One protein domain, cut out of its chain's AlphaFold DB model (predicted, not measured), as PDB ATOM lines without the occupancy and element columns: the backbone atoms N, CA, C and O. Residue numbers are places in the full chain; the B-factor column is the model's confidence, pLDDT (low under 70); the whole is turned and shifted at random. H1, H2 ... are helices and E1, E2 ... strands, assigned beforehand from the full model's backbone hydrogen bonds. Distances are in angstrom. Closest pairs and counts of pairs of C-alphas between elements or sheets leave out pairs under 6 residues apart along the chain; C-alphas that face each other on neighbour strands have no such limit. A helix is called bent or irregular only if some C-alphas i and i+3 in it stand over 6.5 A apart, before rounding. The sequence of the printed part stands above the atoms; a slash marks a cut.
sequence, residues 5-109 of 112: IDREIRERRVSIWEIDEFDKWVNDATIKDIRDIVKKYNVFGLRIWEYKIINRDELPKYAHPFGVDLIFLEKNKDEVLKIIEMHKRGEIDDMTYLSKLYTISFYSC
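Overview. This is residues 5 to 109 of the 112 residues of an uncharacterized protein of Thermoprotei archaeon (UniProt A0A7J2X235). A small three-stranded sheet, E2 E1 E3, stands between two helical hairpins: H3 and H4, with H3 packed over one face of the sheet, and H1 and H2, of which residues 34 to 38 of H2 graze the sheet. Residues 10 to 15, of which 10 to 12 belong to H1, stick out. The printed part has 105 residues, with four named helices and three named strands in the order H1 H2 E1 E2 E3 H3 H4; it is mostly helix, and the sheet is antiparallel. The whole is compact, with a radius of gyration of the C-alphas of 14.5 A, and only just elongated, spanning 43 by 29 by 19 A.

Arrangement. H1, residues 5 to 12, and H2, residues 24 to 40, touch at Ile 5 and Ala 29, their closest C-alphas, 5.0 A apart, and run opposite ways at 37 degrees, only just a steep tilt. E1, residues 43 to 47, is antiparallel to E2, residues 52 to 54, its hairpin partner, and to E3, residues 70 to 73. N 45 and O 54, 2.8 A, and N 46 and O 70, 2.8 A, are within hydrogen-bond range. H3, residues 74 to 88, makes two layers with the sheet, a helix on one face: it lies over E1, at a height over the sheet of 9.6 A, and only just not over E3, with 2 C-alphas falling on it. H4, residues 94 to 104, touches H3, the closest C-alphas being those of His 87 and Tyr 97, 6.3 A apart, opposite ways at a shallow tilt of 5 degrees; it only grazes the sheet. Every O i to N i+4 pair is within range in H1, H2 and H4, and 9 of 11 in H3.

Along the chain. H1 begins at C-alpha 5, (-10.408, -23.944, 3.916). From first to last C-alpha H2 measures 24.6 A, H3 21.3 A and E1 13.9 A. H3 is irregular: C-alphas 75 and 78 are 7.6 A apart. H4 ends at C-alpha 104, (8.918, -25.846, -1.292).

Size, cuts and confidence. The two C-alphas farthest apart, of Glu 11 and Arg 89, are 44.7 A apart. The printed part has no cut; the links H1 to H2 and E2 to E3 are long. Residues 21 and 65 have pLDDT under 70.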
ATOM      1  N   ILE A   5     -10.495 -23.160   2.682       81.75
ATOM      2  CA  ILE A   5     -10.408 -23.944   3.916       81.75
ATOM      3  C   ILE A   5     -10.132 -23.060   5.142       81.75
ATOM      4  O   ILE A   5     -10.858 -23.161   6.128       81.75
ATOM      5  N   ASP A   6      -9.197 -22.107   5.052       83.38
ATOM      6  CA  ASP A   6      -8.884 -21.171   6.145       83.38
ATOM      7  C   ASP A   6     -10.119 -20.351   6.548       83.38
ATOM      8  O   ASP A   6     -10.403 -20.134   7.732       83.38
ATOM      9  N   ARG A   7     -10.894 -19.919   5.545       84.31
ATOM     10  CA  ARG A   7     -12.125 -19.160   5.763       84.31
ATOM     11  C   ARG A   7     -13.196 -19.999   6.457       84.31
ATOM     12  O   ARG A   7     -13.802 -19.508   7.406       84.31
ATOM     13  N   GLU A   8     -13.426 -21.231   6.010       85.81
ATOM     14  CA  GLU A   8     -14.431 -22.121   6.609       85.81
ATOM     15  C   GLU A   8     -14.076 -22.475   8.059       85.81
ATOM     16  O   GLU A   8     -14.949 -22.424   8.922       85.81
ATOM     17  N   ILE A   9     -12.799 -22.745   8.355       85.06
ATOM     18  CA  ILE A   9     -12.308 -22.998   9.720       85.06
ATOM     19  C   ILE A   9     -12.640 -21.818  10.634       85.06
ATOM     20  O   ILE A   9     -13.228 -21.983  11.707       85.06
ATOM     21  N   ARG A  10     -12.320 -20.601  10.180       86.25
ATOM     22  CA  ARG A  10     -12.592 -19.371  10.930       86.25
ATOM     23  C   ARG A  10     -14.087 -19.140  11.145       86.25
ATOM     24  O   ARG A  10     -14.493 -18.779  12.248       86.25
ATOM     25  N   GLU A  11     -14.903 -19.309  10.106       87.94
ATOM     26  CA  GLU A  11     -16.352 -19.076  10.170       87.94
ATOM     27  C   GLU A  11     -17.058 -20.099  11.067       87.94
ATOM     28  O   GLU A  11     -17.961 -19.735  11.823       87.94
ATOM     29  N   ARG A  12     -16.602 -21.355  11.043       87.12
ATOM     30  CA  ARG A  12     -17.138 -22.449  11.864       87.12
ATOM     31  C   ARG A  12     -16.601 -22.457  13.291       87.12
ATOM     32  O   ARG A  12     -17.193 -23.112  14.142       87.12
ATOM     33  N   ARG A  13     -15.525 -21.706  13.563       86.31
ATOM     34  CA  ARG A  13     -14.840 -21.633  14.867       86.31
ATOM     35  C   ARG A  13     -14.390 -23.004  15.380       86.31
ATOM     36  O   ARG A  13     -14.436 -23.252  16.581       86.31
ATOM     37  N   VAL A  14     -13.966 -23.866  14.463       83.75
ATOM     38  CA  VAL A  14     -13.389 -25.178  14.779       83.75
ATOM     39  C   VAL A  14     -11.872 -25.076  14.800       83.75
ATOM     40  O   VAL A  14     -11.277 -24.296  14.054       83.75
ATOM     41  N   SER A  15     -11.231 -25.835  15.676       78.19
ATOM     42  CA  SER A  15      -9.784 -26.002  15.670       78.19
ATOM     43  C   SER A  15      -9.370 -26.949  14.551       78.19
ATOM     44  O   SER A  15     -10.087 -27.899  14.272       78.19
ATOM     45  N   ILE A  16      -8.175 -26.771  13.977       70.12
ATOM     46  CA  ILE A  16      -7.609 -27.730  13.011       70.12
ATOM     47  C   ILE A  16      -7.561 -29.164  13.555       70.12
ATOM     48  O   ILE A  16      -7.673 -30.117  12.804       70.12
ATOM     49  N   TRP A  17      -7.445 -29.322  14.873       72.88
ATOM     50  CA  TRP A  17      -7.404 -30.628  15.536       72.88
ATOM     51  C   TRP A  17      -8.776 -31.309  15.645       72.88
ATOM     52  O   TRP A  17      -8.853 -32.456  16.068       72.88
ATOM     53  N   GLU A  18      -9.848 -30.591  15.315       73.44
ATOM     54  CA  GLU A  18     -11.239 -31.060  15.363       73.44
ATOM     55  C   GLU A  18     -11.802 -31.324  13.958       73.44
ATOM     56  O   GLU A  18     -12.990 -31.602  13.817       73.44
ATOM     57  N   ILE A  19     -10.963 -31.188  12.929       76.38
ATOM     58  CA  ILE A  19     -11.328 -31.328  11.523       76.38
ATOM     59  C   ILE A  19     -10.921 -32.713  11.042       76.38
ATOM     60  O   ILE A  19      -9.804 -33.158  11.302       76.38
ATOM     61  N   ASP A  20     -11.815 -33.351  10.298       72.38
ATOM     62  CA  ASP A  20     -11.566 -34.634   9.654       72.38
ATOM     63  C   ASP A  20     -11.609 -34.486   8.120       72.38
ATOM     64  O   ASP A  20     -12.419 -33.736   7.575       72.38
ATOM     65  N   GLU A  21     -10.771 -35.225   7.397       65.81
ATOM     66  CA  GLU A  21     -10.837 -35.359   5.935       65.81
ATOM     67  C   GLU A  21     -12.168 -35.985   5.468       65.81
ATOM     68  O   GLU A  21     -12.579 -35.821   4.319       65.81
ATOM     69  N   PHE A  22     -12.906 -36.656   6.362       72.06
ATOM     70  CA  PHE A  22     -14.263 -37.140   6.091       72.06
ATOM     71  C   PHE A  22     -15.343 -36.058   6.220       72.06
ATOM     72  O   PHE A  22     -16.481 -36.263   5.772       72.06
ATOM     73  N   ASP A  23     -15.019 -34.880   6.760       77.12
ATOM     74  CA  ASP A  23     -15.958 -33.771   6.802       77.12
ATOM     75  C   ASP A  23     -16.202 -33.220   5.395       77.12
ATOM     76  O   ASP A  23     -15.336 -32.656   4.723       77.12
ATOM     77  N   LYS A  24     -17.454 -33.312   4.944       80.88
ATOM     78  CA  LYS A  24     -17.842 -32.871   3.596       80.88
ATOM     79  C   LYS A  24     -17.421 -31.428   3.285       80.88
ATOM     80  O   LYS A  24     -17.031 -31.130   2.159       80.88
ATOM     81  N   TRP A  25     -17.502 -30.528   4.264       83.38
ATOM     82  CA  TRP A  25     -17.183 -29.114   4.059       83.38
ATOM     83  C   TRP A  25     -15.683 -28.862   3.847       83.38
ATOM     84  O   TRP A  25     -15.329 -27.949   3.104       83.38
ATOM     85  N   VAL A  26     -14.822 -29.692   4.440       79.38
ATOM     86  CA  VAL A  26     -13.359 -29.646   4.296       79.38
ATOM     87  C   VAL A  26     -12.963 -30.032   2.881       79.38
ATOM     88  O   VAL A  26     -12.224 -29.309   2.210       79.38
ATOM     89  N   ASN A  27     -13.557 -31.118   2.392       77.81
ATOM     90  CA  ASN A  27     -13.414 -31.561   1.013       77.81
ATOM     91  C   ASN A  27     -13.913 -30.505   0.026       77.81
ATOM     92  O   ASN A  27     -13.194 -30.128  -0.898       77.81
ATOM     93  N   ASP A  28     -15.119 -29.971   0.236       84.19
ATOM     94  CA  ASP A  28     -15.701 -28.955  -0.644       84.19
ATOM     95  C   ASP A  28     -14.846 -27.677  -0.698       84.19
ATOM     96  O   ASP A  28     -14.709 -27.066  -1.765       84.19
ATOM     97  N   ALA A  29     -14.277 -27.257   0.434       85.06
ATOM     98  CA  ALA A  29     -13.382 -26.109   0.514       85.06
ATOM     99  C   ALA A  29     -12.060 -26.380  -0.211       85.06
ATOM    100  O   ALA A  29     -11.680 -25.617  -1.099       85.06
ATOM    101  N   THR A  30     -11.431 -27.521   0.066       81.88
ATOM    102  CA  THR A  30     -10.152 -27.890  -0.547       81.88
ATOM    103  C   THR A  30     -10.279 -28.095  -2.059       81.88
ATOM    104  O   THR A  30      -9.422 -27.662  -2.825       81.88
ATOM    105  N   ILE A  31     -11.397 -28.651  -2.540       85.06
ATOM    106  CA  ILE A  31     -11.702 -28.741  -3.977       85.06
ATOM    107  C   ILE A  31     -11.762 -27.354  -4.620       85.06
ATOM    108  O   ILE A  31     -11.269 -27.167  -5.739       85.06
ATOM    109  N   LYS A  32     -12.391 -26.380  -3.952       88.81
ATOM    110  CA  LYS A  32     -12.443 -24.998  -4.450       88.81
ATOM    111  C   LYS A  32     -11.043 -24.402  -4.502       88.81
ATOM    112  O   LYS A  32     -10.700 -23.834  -5.535       88.81
ATOM    113  N   ASP A  33     -10.235 -24.610  -3.465       89.75
ATOM    114  CA  ASP A  33      -8.844 -24.156  -3.425       89.75
ATOM    115  C   ASP A  33      -8.025 -24.726  -4.580       89.75
ATOM    116  O   ASP A  33      -7.457 -23.963  -5.361       89.75
ATOM    117  N   ILE A  34      -8.054 -26.043  -4.794       89.38
ATOM    118  CA  ILE A  34      -7.341 -26.693  -5.904       89.38
ATOM    119  C   ILE A  34      -7.794 -26.123  -7.254       89.38
ATOM    120  O   ILE A  34      -6.963 -25.790  -8.101       89.38
ATOM    121  N   ARG A  35      -9.105 -25.962  -7.472       89.75
ATOM    122  CA  ARG A  35      -9.639 -25.395  -8.724       89.75
ATOM    123  C   ARG A  35      -9.182 -23.958  -8.945       89.75
ATOM    124  O   ARG A  35      -8.859 -23.588 -10.075       89.75
ATOM    125  N   ASP A  36      -9.168 -23.149  -7.897       91.62
ATOM    126  CA  ASP A  36      -8.736 -21.757  -7.966       91.62
ATOM    127  C   ASP A  36      -7.232 -21.641  -8.213       91.62
ATOM    128  O   ASP A  36      -6.806 -20.821  -9.034       91.62
ATOM    129  N   ILE A  37      -6.440 -22.500  -7.572       92.69
ATOM    130  CA  ILE A  37      -4.999 -22.607  -7.788       92.69
ATOM    131  C   ILE A  37      -4.718 -22.988  -9.244       92.69
ATOM    132  O   ILE A  37      -3.985 -22.277  -9.932       92.69
ATOM    133  N   VAL A  38      -5.357 -24.045  -9.753       92.25
ATOM    134  CA  VAL A  38      -5.182 -24.523 -11.133       92.25
ATOM    135  C   VAL A  38      -5.572 -23.462 -12.159       92.25
ATOM    136  O   VAL A  38      -4.948 -23.386 -13.212       92.25
ATOM    137  N   LYS A  39      -6.564 -22.607 -11.888       92.56
ATOM    138  CA  LYS A  39      -6.932 -21.509 -12.801       92.56
ATOM    139  C   LYS A  39      -5.890 -20.393 -12.834       92.56
ATOM    140  O   LYS A  39      -5.645 -19.834 -13.900       92.56
ATOM    141  N   LYS A  40      -5.309 -20.056 -11.682       93.94
ATOM    142  CA  LYS A  40      -4.457 -18.868 -11.506       93.94
ATOM    143  C   LYS A  40      -2.973 -19.145 -11.738       93.94
ATOM    144  O   LYS A  40      -2.248 -18.236 -12.131       93.94
ATOM    145  N   TYR A  41      -2.526 -20.374 -11.507       95.06
ATOM    146  CA  TYR A  41      -1.108 -20.716 -11.477       95.06
ATOM    147  C   TYR A  41      -0.787 -21.898 -12.386       95.06
ATOM    148  O   TYR A  41      -1.621 -22.766 -12.649       95.06
ATOM    149  N   ASN A  42       0.459 -21.930 -12.856       95.88
ATOM    150  CA  ASN A  42       1.022 -23.109 -13.496       95.88
ATOM    151  C   ASN A  42       1.618 -24.016 -12.413       95.88
ATOM    152  O   ASN A  42       2.637 -23.666 -11.811       95.88
ATOM    153  N   VAL A  43       0.938 -25.123 -12.125       97.25
ATOM    154  CA  VAL A  43       1.189 -25.986 -10.964       97.25
ATOM    155  C   VAL A  43       1.101 -27.464 -11.326       97.25
ATOM    156  O   VAL A  43       0.446 -27.830 -12.301       97.25
ATOM    157  N   PHE A  44       1.664 -28.308 -10.468       97.06
ATOM    158  CA  PHE A  44       1.480 -29.756 -10.483       97.06
ATOM    159  C   PHE A  44       1.282 -30.279  -9.057       97.06
ATOM    160  O   PHE A  44       1.650 -29.619  -8.085       97.06
ATOM    161  N   GLY A  45       0.676 -31.457  -8.933       95.75
ATOM    162  CA  GLY A  45       0.490 -32.164  -7.669       95.75
ATOM    163  C   GLY A  45       1.487 -33.297  -7.471       95.75
ATOM    164  O   GLY A  45       2.063 -33.810  -8.432       95.75
ATOM    165  N   LEU A  46       1.634 -33.725  -6.224       96.12
ATOM    166  CA  LEU A  46       2.394 -34.900  -5.828       96.12
ATOM    167  C   LEU A  46       1.570 -35.747  -4.860       96.12
ATOM    168  O   LEU A  46       1.042 -35.224  -3.878       96.12
ATOM    169  N   ARG A  47       1.534 -37.059  -5.109       94.12
ATOM    170  CA  ARG A  47       1.271 -38.056  -4.064       94.12
ATOM    171  C   ARG A  47       2.611 -38.548  -3.536       94.12
ATOM    172  O   ARG A  47       3.346 -39.217  -4.267       94.12
ATOM    173  N   ILE A  48       2.947 -38.157  -2.313       92.50
ATOM    174  CA  ILE A  48       4.276 -38.246  -1.698       92.50
ATOM    175  C   ILE A  48       4.776 -39.687  -1.693       92.50
ATOM    176  O   ILE A  48       5.881 -39.947  -2.168       92.50
ATOM    177  N   TRP A  49       3.957 -40.613  -1.192       91.69
ATOM    178  CA  TRP A  49       4.355 -42.009  -0.975       91.69
ATOM    179  C   TRP A  49       4.296 -42.871  -2.238       91.69
ATOM    180  O   TRP A  49       4.955 -43.903  -2.319       91.69
ATOM    181  N   GLU A  50       3.547 -42.434  -3.250       94.25
ATOM    182  CA  GLU A  50       3.516 -43.084  -4.566       94.25
ATOM    183  C   GLU A  50       4.538 -42.487  -5.542       94.25
ATOM    184  O   GLU A  50       4.684 -42.977  -6.663       94.25
ATOM    185  N   TYR A  51       5.216 -41.401  -5.153       95.38
ATOM    186  CA  TYR A  51       6.049 -40.575  -6.032       95.38
ATOM    187  C   TYR A  51       5.332 -40.164  -7.325       95.38
ATOM    188  O   TYR A  51       5.951 -40.033  -8.388       95.38
ATOM    189  N   LYS A  52       4.006 -40.013  -7.260       95.44
ATOM    190  CA  LYS A  52       3.171 -39.796  -8.437       95.44
ATOM    191  C   LYS A  52       2.993 -38.306  -8.671       95.44
ATOM    192  O   LYS A  52       2.366 -37.621  -7.867       95.44
ATOM    193  N   ILE A  53       3.504 -37.833  -9.803       96.50
ATOM    194  CA  ILE A  53       3.261 -36.475 -10.286       96.50
ATOM    195  C   ILE A  53       1.886 -36.421 -10.948       96.50
ATOM    196  O   ILE A  53       1.561 -37.247 -11.801       96.50
ATOM    197  N   ILE A  54       1.086 -35.439 -10.549       95.75
ATOM    198  CA  ILE A  54      -0.242 -35.170 -11.094       95.75
ATOM    199  C   ILE A  54      -0.157 -33.870 -11.881       95.75
ATOM    200  O   ILE A  54       0.168 -32.821 -11.328       95.75
ATOM    201  N   ASN A  55      -0.451 -33.920 -13.175       94.50
ATOM    202  CA  ASN A  55      -0.386 -32.724 -14.005       94.50
ATOM    203  C   ASN A  55      -1.515 -31.745 -13.663       94.50
ATOM    204  O   ASN A  55      -2.568 -32.127 -13.146       94.50
ATOM    205  N   ARG A  56      -1.319 -30.475 -14.030       93.31
ATOM    206  CA  ARG A  56      -2.289 -29.388 -13.836       93.31
ATOM    207  C   ARG A  56      -3.722 -29.756 -14.231       93.31
ATOM    208  O   ARG A  56      -4.654 -29.494 -13.478       93.31
ATOM    209  N   ASP A  57      -3.884 -30.369 -15.398       90.62
ATOM    210  CA  ASP A  57      -5.198 -30.696 -15.969       90.62
ATOM    211  C   ASP A  57      -5.873 -31.881 -15.266       90.62
ATOM    212  O   ASP A  57      -7.086 -32.082 -15.363       90.62
ATOM    213  N   GLU A  58      -5.089 -32.672 -14.538       91.44
ATOM    214  CA  GLU A  58      -5.563 -33.827 -13.791       91.44
ATOM    215  C   GLU A  58      -5.875 -33.479 -12.337       91.44
ATOM    216  O   GLU A  58      -6.759 -34.106 -11.763       91.44
ATOM    217  N   LEU A  59      -5.232 -32.455 -11.762       90.06
ATOM    218  CA  LEU A  59      -5.428 -32.015 -10.374       90.06
ATOM    219  C   LEU A  59      -6.905 -31.919  -9.943       90.06
ATOM    220  O   LEU A  59      -7.233 -32.450  -8.883       90.06
ATOM    221  N   PRO A  60      -7.838 -31.346 -10.733       85.69
ATOM    222  CA  PRO A  60      -9.248 -31.298 -10.343       85.69
ATOM    223  C   PRO A  60      -9.911 -32.673 -10.170       85.69
ATOM    224  O   PRO A  60     -10.925 -32.763  -9.483       85.69
ATOM    225  N   LYS A  61      -9.373 -33.727 -10.800       85.31
ATOM    226  CA  LYS A  61      -9.846 -35.115 -10.656       85.31
ATOM    227  C   LYS A  61      -9.334 -35.770  -9.376       85.31
ATOM    228  O   LYS A  61      -9.985 -36.678  -8.888       85.31
ATOM    229  N   TYR A  62      -8.202 -35.300  -8.856       81.38
ATOM    230  CA  TYR A  62      -7.584 -35.752  -7.606       81.38
ATOM    231  C   TYR A  62      -7.982 -34.881  -6.407       81.38
ATOM    232  O   TYR A  62      -7.445 -35.029  -5.318       81.38
ATOM    233  N   ALA A  63      -8.935 -33.965  -6.595       75.44
ATOM    234  CA  ALA A  63      -9.510 -33.165  -5.526       75.44
ATOM    235  C   ALA A  63     -10.580 -33.988  -4.773       75.44
ATOM    236  O   ALA A  63     -11.777 -33.741  -4.882       75.44
ATOM    237  N   HIS A  64     -10.144 -35.040  -4.091       75.81
ATOM    238  CA  HIS A  64     -10.928 -35.926  -3.226       75.81
ATOM    239  C   HIS A  64      -9.983 -36.501  -2.175       75.81
ATOM    240  O   HIS A  64      -8.791 -36.557  -2.485       75.81
ATOM    241  N   PRO A  65     -10.473 -37.014  -1.032       69.62
ATOM    242  CA  PRO A  65      -9.600 -37.526   0.012       69.62
ATOM    243  C   PRO A  65      -8.494 -38.463  -0.499       69.62
ATOM    244  O   PRO A  65      -8.756 -39.339  -1.334       69.62
ATOM    245  N   PHE A  66      -7.264 -38.242  -0.054       71.75
ATOM    246  CA  PHE A  66      -6.001 -38.886  -0.399       71.75
ATOM    247  C   PHE A  66      -5.588 -38.809  -1.872       71.75
ATOM    248  O   PHE A  66      -4.721 -39.565  -2.340       71.75
ATOM    249  N   GLY A  67      -6.228 -37.929  -2.646       84.19
ATOM    250  CA  GLY A  67      -5.993 -37.790  -4.078       84.19
ATOM    251  C   GLY A  67      -4.696 -37.053  -4.414       84.19
ATOM    252  O   GLY A  67      -4.026 -37.406  -5.386       84.19
ATOM    253  N   VAL A  68      -4.305 -36.063  -3.614       90.75
ATOM    254  CA  VAL A  68      -3.067 -35.290  -3.778       90.75
ATOM    255  C   VAL A  68      -2.618 -34.773  -2.417       90.75
ATOM    256  O   VAL A  68      -3.430 -34.199  -1.709       90.75
ATOM    257  N   ASP A  69      -1.336 -34.928  -2.083       91.62
ATOM    258  CA  ASP A  69      -0.805 -34.502  -0.779       91.62
ATOM    259  C   ASP A  69      -0.284 -33.059  -0.836       91.62
ATOM    260  O   ASP A  69      -0.526 -32.249   0.055       91.62
ATOM    261  N   LEU A  70       0.444 -32.718  -1.904       94.44
ATOM    262  CA  LEU A  70       1.099 -31.419  -2.064       94.44
ATOM    263  C   LEU A  70       0.919 -30.887  -3.481       94.44
ATOM    264  O   LEU A  70       0.941 -31.643  -4.454       94.44
ATOM    265  N   ILE A  71       0.812 -29.567  -3.603       95.69
ATOM    266  CA  ILE A  71       0.830 -28.850  -4.879       95.69
ATOM    267  C   ILE A  71       2.047 -27.934  -4.917       95.69
ATOM    268  O   ILE A  71       2.361 -27.245  -3.946       95.69
ATOM    269  N   PHE A  72       2.708 -27.891  -6.070       97.56
ATOM    270  CA  PHE A  72       3.916 -27.117  -6.326       97.56
ATOM    271  C   PHE A  72       3.735 -26.227  -7.550       97.56
ATOM    272  O   PHE A  72       2.961 -26.533  -8.455       97.56
ATOM    273  N   LEU A  73       4.495 -25.136  -7.610       97.38
ATOM    274  CA  LEU A  73       4.625 -24.338  -8.829       97.38
ATOM    275  C   LEU A  73       5.489 -25.088  -9.849       97.38
ATOM    276  O   LEU A  73       6.508 -25.666  -9.482       97.38
ATOM    277  N   GLU A  74       5.155 -25.005 -11.140       96.62
ATOM    278  CA  GLU A  74       5.886 -25.720 -12.205       96.62
ATOM    279  C   GLU A  74       7.386 -25.373 -12.231       96.62
ATOM    280  O   GLU A  74       8.221 -26.220 -12.534       96.62
ATOM    281  N   LYS A  75       7.759 -24.151 -11.828       96.75
ATOM    282  CA  LYS A  75       9.166 -23.719 -11.720       96.75
ATOM    283  C   LYS A  75       9.996 -24.538 -10.716       96.75
ATOM    284  O   LYS A  75      11.216 -24.506 -10.787       96.75
ATOM    285  N   ASN A  76       9.349 -25.224  -9.771       97.31
ATOM    286  CA  ASN A  76       9.989 -26.052  -8.745       97.31
ATOM    287  C   ASN A  76      10.048 -27.539  -9.140       97.31
ATOM    288  O   ASN A  76      10.498 -28.364  -8.350       97.31
ATOM    289  N   LYS A  77       9.602 -27.907 -10.347       96.88
ATOM    290  CA  LYS A  77       9.492 -29.308 -10.775       96.88
ATOM    291  C   LYS A  77      10.813 -30.063 -10.732       96.88
ATOM    292  O   LYS A  77      10.861 -31.153 -10.170       96.88
ATOM    293  N   ASP A  78      11.880 -29.473 -11.262       97.81
ATOM    294  CA  ASP A  78      13.201 -30.113 -11.286       97.81
ATOM    295  C   ASP A  78      13.737 -30.363  -9.870       97.81
ATOM    296  O   ASP A  78      14.335 -31.402  -9.590       97.81
ATOM    297  N   GLU A  79      13.475 -29.433  -8.951       97.88
ATOM    298  CA  GLU A  79      13.850 -29.562  -7.546       97.88
ATOM    299  C   GLU A  79      13.064 -30.684  -6.855       97.88
ATOM    300  O   GLU A  79      13.665 -31.534  -6.196       97.88
ATOM    301  N   VAL A  80      11.745 -30.746  -7.063       97.56
ATOM    302  CA  VAL A  80      10.892 -31.820  -6.528       97.56
ATOM    303  C   VAL A  80      11.327 -33.187  -7.058       97.56
ATOM    304  O   VAL A  80      11.481 -34.126  -6.279       97.56
ATOM    305  N   LEU A  81      11.586 -33.307  -8.364       97.94
ATOM    306  CA  LEU A  81      12.056 -34.557  -8.969       97.94
ATOM    307  C   LEU A  81      13.408 -34.995  -8.400       97.94
ATOM    308  O   LEU A  81      13.604 -36.179  -8.128       97.94
ATOM    309  N   LYS A  82      14.322 -34.048  -8.162       98.12
ATOM    310  CA  LYS A  82      15.606 -34.332  -7.516       98.12
ATOM    311  C   LYS A  82      15.417 -34.854  -6.092       98.12
ATOM    312  O   LYS A  82      16.067 -35.826  -5.724       98.12
ATOM    313  N   ILE A  83      14.527 -34.245  -5.307       98.19
ATOM    314  CA  ILE A  83      14.221 -34.685  -3.937       98.19
ATOM    315  C   ILE A  83      13.653 -36.113  -3.933       98.19
ATOM    316  O   ILE A  83      14.112 -36.946  -3.154       98.19
ATOM    317  N   ILE A  84      12.708 -36.408  -4.832       97.75
ATOM    318  CA  ILE A  84      12.138 -37.754  -5.013       97.75
ATOM    319  C   ILE A  84      13.234 -38.772  -5.340       97.75
ATOM    320  O   ILE A  84      13.269 -39.854  -4.762       97.75
ATOM    321  N   GLU A  85      14.135 -38.436  -6.261       98.06
ATOM    322  CA  GLU A  85      15.197 -39.347  -6.680       98.06
ATOM    323  C   GLU A  85      16.213 -39.613  -5.561       98.06
ATOM    324  O   GLU A  85      16.607 -40.760  -5.352       98.06
ATOM    325  N   MET A  86      16.594 -38.582  -4.797       98.00
ATOM    326  CA  MET A  86      17.456 -38.737  -3.620       98.00
ATOM    327  C   MET A  86      16.838 -39.701  -2.598       98.00
ATOM    328  O   MET A  86      17.529 -40.569  -2.067       98.00
ATOM    329  N   HIS A  87      15.532 -39.584  -2.346       98.06
ATOM    330  CA  HIS A  87      14.826 -40.465  -1.414       98.06
ATOM    331  C   HIS A  87      14.716 -41.900  -1.945       98.06
ATOM    332  O   HIS A  87      15.072 -42.838  -1.236       98.06
ATOM    333  N   LYS A  88      14.376 -42.088  -3.229       96.94
ATOM    334  CA  LYS A  88      14.359 -43.414  -3.883       96.94
ATOM    335  C   LYS A  88      15.703 -44.140  -3.821       96.94
ATOM    336  O   LYS A  88      15.734 -45.367  -3.767       96.94
ATOM    337  N   ARG A  89      16.808 -43.393  -3.846       97.94
ATOM    338  CA  ARG A  89      18.176 -43.921  -3.724       97.94
ATOM    339  C   ARG A  89      18.624 -44.145  -2.280       97.94
ATOM    340  O   ARG A  89      19.707 -44.685  -2.074       97.94
ATOM    341  N   GLY A  90      17.827 -43.733  -1.294       97.12
ATOM    342  CA  GLY A  90      18.191 -43.784   0.121       97.12
ATOM    343  C   GLY A  90      19.258 -42.761   0.524       97.12
ATOM    344  O   GLY A  90      19.906 -42.934   1.551       97.12
ATOM    345  N   GLU A  91      19.470 -41.707  -0.272       98.12
ATOM    346  CA  GLU A  91      20.410 -40.621   0.052       98.12
ATOM    347  C   GLU A  91      19.869 -39.706   1.164       98.12
ATOM    348  O   GLU A  91      20.638 -39.035   1.851       98.12
ATOM    349  N   ILE A  92      18.544 -39.665   1.329       97.88
ATOM    350  CA  ILE A  92      17.840 -38.936   2.388       97.88
ATOM    351  C   ILE A  92      16.779 -39.837   3.024       97.88
ATOM    352  O   ILE A  92      16.195 -40.678   2.344       97.88
ATOM    353  N   ASP A  93      16.526 -39.641   4.318       97.69
ATOM    354  CA  ASP A  93      15.471 -40.340   5.059       97.69
ATOM    355  C   ASP A  93      14.079 -39.717   4.841       97.69
ATOM    356  O   ASP A  93      13.940 -38.647   4.238       97.69
ATOM    357  N   ASP A  94      13.041 -40.386   5.350       96.88
ATOM    358  CA  ASP A  94      11.644 -39.951   5.228       96.88
ATOM    359  C   ASP A  94      11.415 -38.552   5.815       96.88
ATOM    360  O   ASP A  94      10.713 -37.730   5.228       96.88
ATOM    361  N   MET A  95      12.043 -38.242   6.951       96.25
ATOM    362  CA  MET A  95      11.881 -36.946   7.617       96.25
ATOM    363  C   MET A  95      12.470 -35.811   6.780       96.25
ATOM    364  O   MET A  95      11.851 -34.757   6.618       96.25
ATOM    365  N   THR A  96      13.650 -36.031   6.211       97.19
ATOM    366  CA  THR A  96      14.339 -35.087   5.333       97.19
ATOM    367  C   THR A  96      13.593 -34.930   4.014       97.19
ATOM    368  O   THR A  96      13.462 -33.810   3.512       97.19
ATOM    369  N   TYR A  97      13.077 -36.030   3.463       96.94
ATOM    370  CA  TYR A  97      12.249 -36.039   2.261       96.94
ATOM    371  C   TYR A  97      10.987 -35.192   2.447       96.94
ATOM    372  O   TYR A  97      10.779 -34.232   1.699       96.94
ATOM    373  N   LEU A  98      10.208 -35.467   3.498       95.88
ATOM    374  CA  LEU A  98       9.009 -34.701   3.832       95.88
ATOM    375  C   LEU A  98       9.352 -33.233   4.093       95.88
ATOM    376  O   LEU A  98       8.776 -32.351   3.463       95.88
ATOM    377  N   SER A  99      10.331 -32.951   4.956       96.31
ATOM    378  CA  SER A  99      10.717 -31.576   5.297       96.31
ATOM    379  C   SER A  99      11.061 -30.743   4.059       96.31
ATOM    380  O   SER A  99      10.584 -29.613   3.920       96.31
ATOM    381  N   LYS A 100      11.827 -31.306   3.115       97.31
ATOM    382  CA  LYS A 100      12.178 -30.628   1.860       97.31
ATOM    383  C   LYS A 100      10.954 -30.359   0.992       97.31
ATOM    384  O   LYS A 100      10.800 -29.237   0.516       97.31
ATOM    385  N   LEU A 101      10.077 -31.349   0.816       97.00
ATOM    386  CA  LEU A 101       8.858 -31.188   0.023       97.00
ATOM    387  C   LEU A 101       7.908 -30.149   0.629       97.00
ATOM    388  O   LEU A 101       7.446 -29.266  -0.084       97.00
ATOM    389  N   TYR A 102       7.662 -30.199   1.938       94.94
ATOM    390  CA  TYR A 102       6.805 -29.223   2.619       94.94
ATOM    391  C   TYR A 102       7.385 -27.804   2.595       94.94
ATOM    392  O   TYR A 102       6.630 -26.840   2.563       94.94
ATOM    393  N   THR A 103       8.712 -27.656   2.570       95.56
ATOM    394  CA  THR A 103       9.363 -26.336   2.502       95.56
ATOM    395  C   THR A 103       9.130 -25.637   1.161       95.56
ATOM    396  O   THR A 103       9.020 -24.413   1.116       95.56
ATOM    397  N   ILE A 104       9.069 -26.398   0.065       96.19
ATOM    398  CA  ILE A 104       8.918 -25.846  -1.292       96.19
ATOM    399  C   ILE A 104       7.488 -25.965  -1.833       96.19
ATOM    400  O   ILE A 104       7.221 -25.526  -2.955       96.19
ATOM    401  N   SER A 105       6.573 -26.568  -1.069       95.69
ATOM    402  CA  SER A 105       5.181 -26.710  -1.479       95.69
ATOM    403  C   SER A 105       4.499 -25.345  -1.553       95.69
ATOM    404  O   SER A 105       4.744 -24.429  -0.770       95.69
ATOM    405  N   PHE A 106       3.650 -25.192  -2.562       94.25
ATOM    406  CA  PHE A 106       2.818 -24.008  -2.734       94.25
ATOM    407  C   PHE A 106       1.520 -24.124  -1.929       94.25
ATOM    408  O   PHE A 106       1.007 -23.132  -1.412       94.25
ATOM    409  N   TYR A 107       0.992 -25.344  -1.841       91.25
ATOM    410  CA  TYR A 107      -0.210 -25.661  -1.090       91.25
ATOM    411  C   TYR A 107      -0.121 -27.085  -0.540       91.25
ATOM    412  O   TYR A 107       0.322 -27.996  -1.243       91.25
ATOM    413  N   SER A 108      -0.532 -27.251   0.716       88.94
ATOM    414  CA  SER A 108      -0.572 -28.535   1.410       88.94
ATOM    415  C   SER A 108      -2.010 -29.007   1.522       88.94
ATOM    416  O   SER A 108      -2.843 -28.335   2.128       88.94
ATOM    417  N   CYS A 109      -2.295 -30.174   0.961       84.56
ATOM    418  CA  CYS A 109      -3.613 -30.791   0.976       84.56
ATOM    419  C   CYS A 109      -3.761 -31.685   2.216       84.56
ATOM    420  O   CYS A 109      -4.136 -32.841   2.112       84.56
TER     421      CYS A 109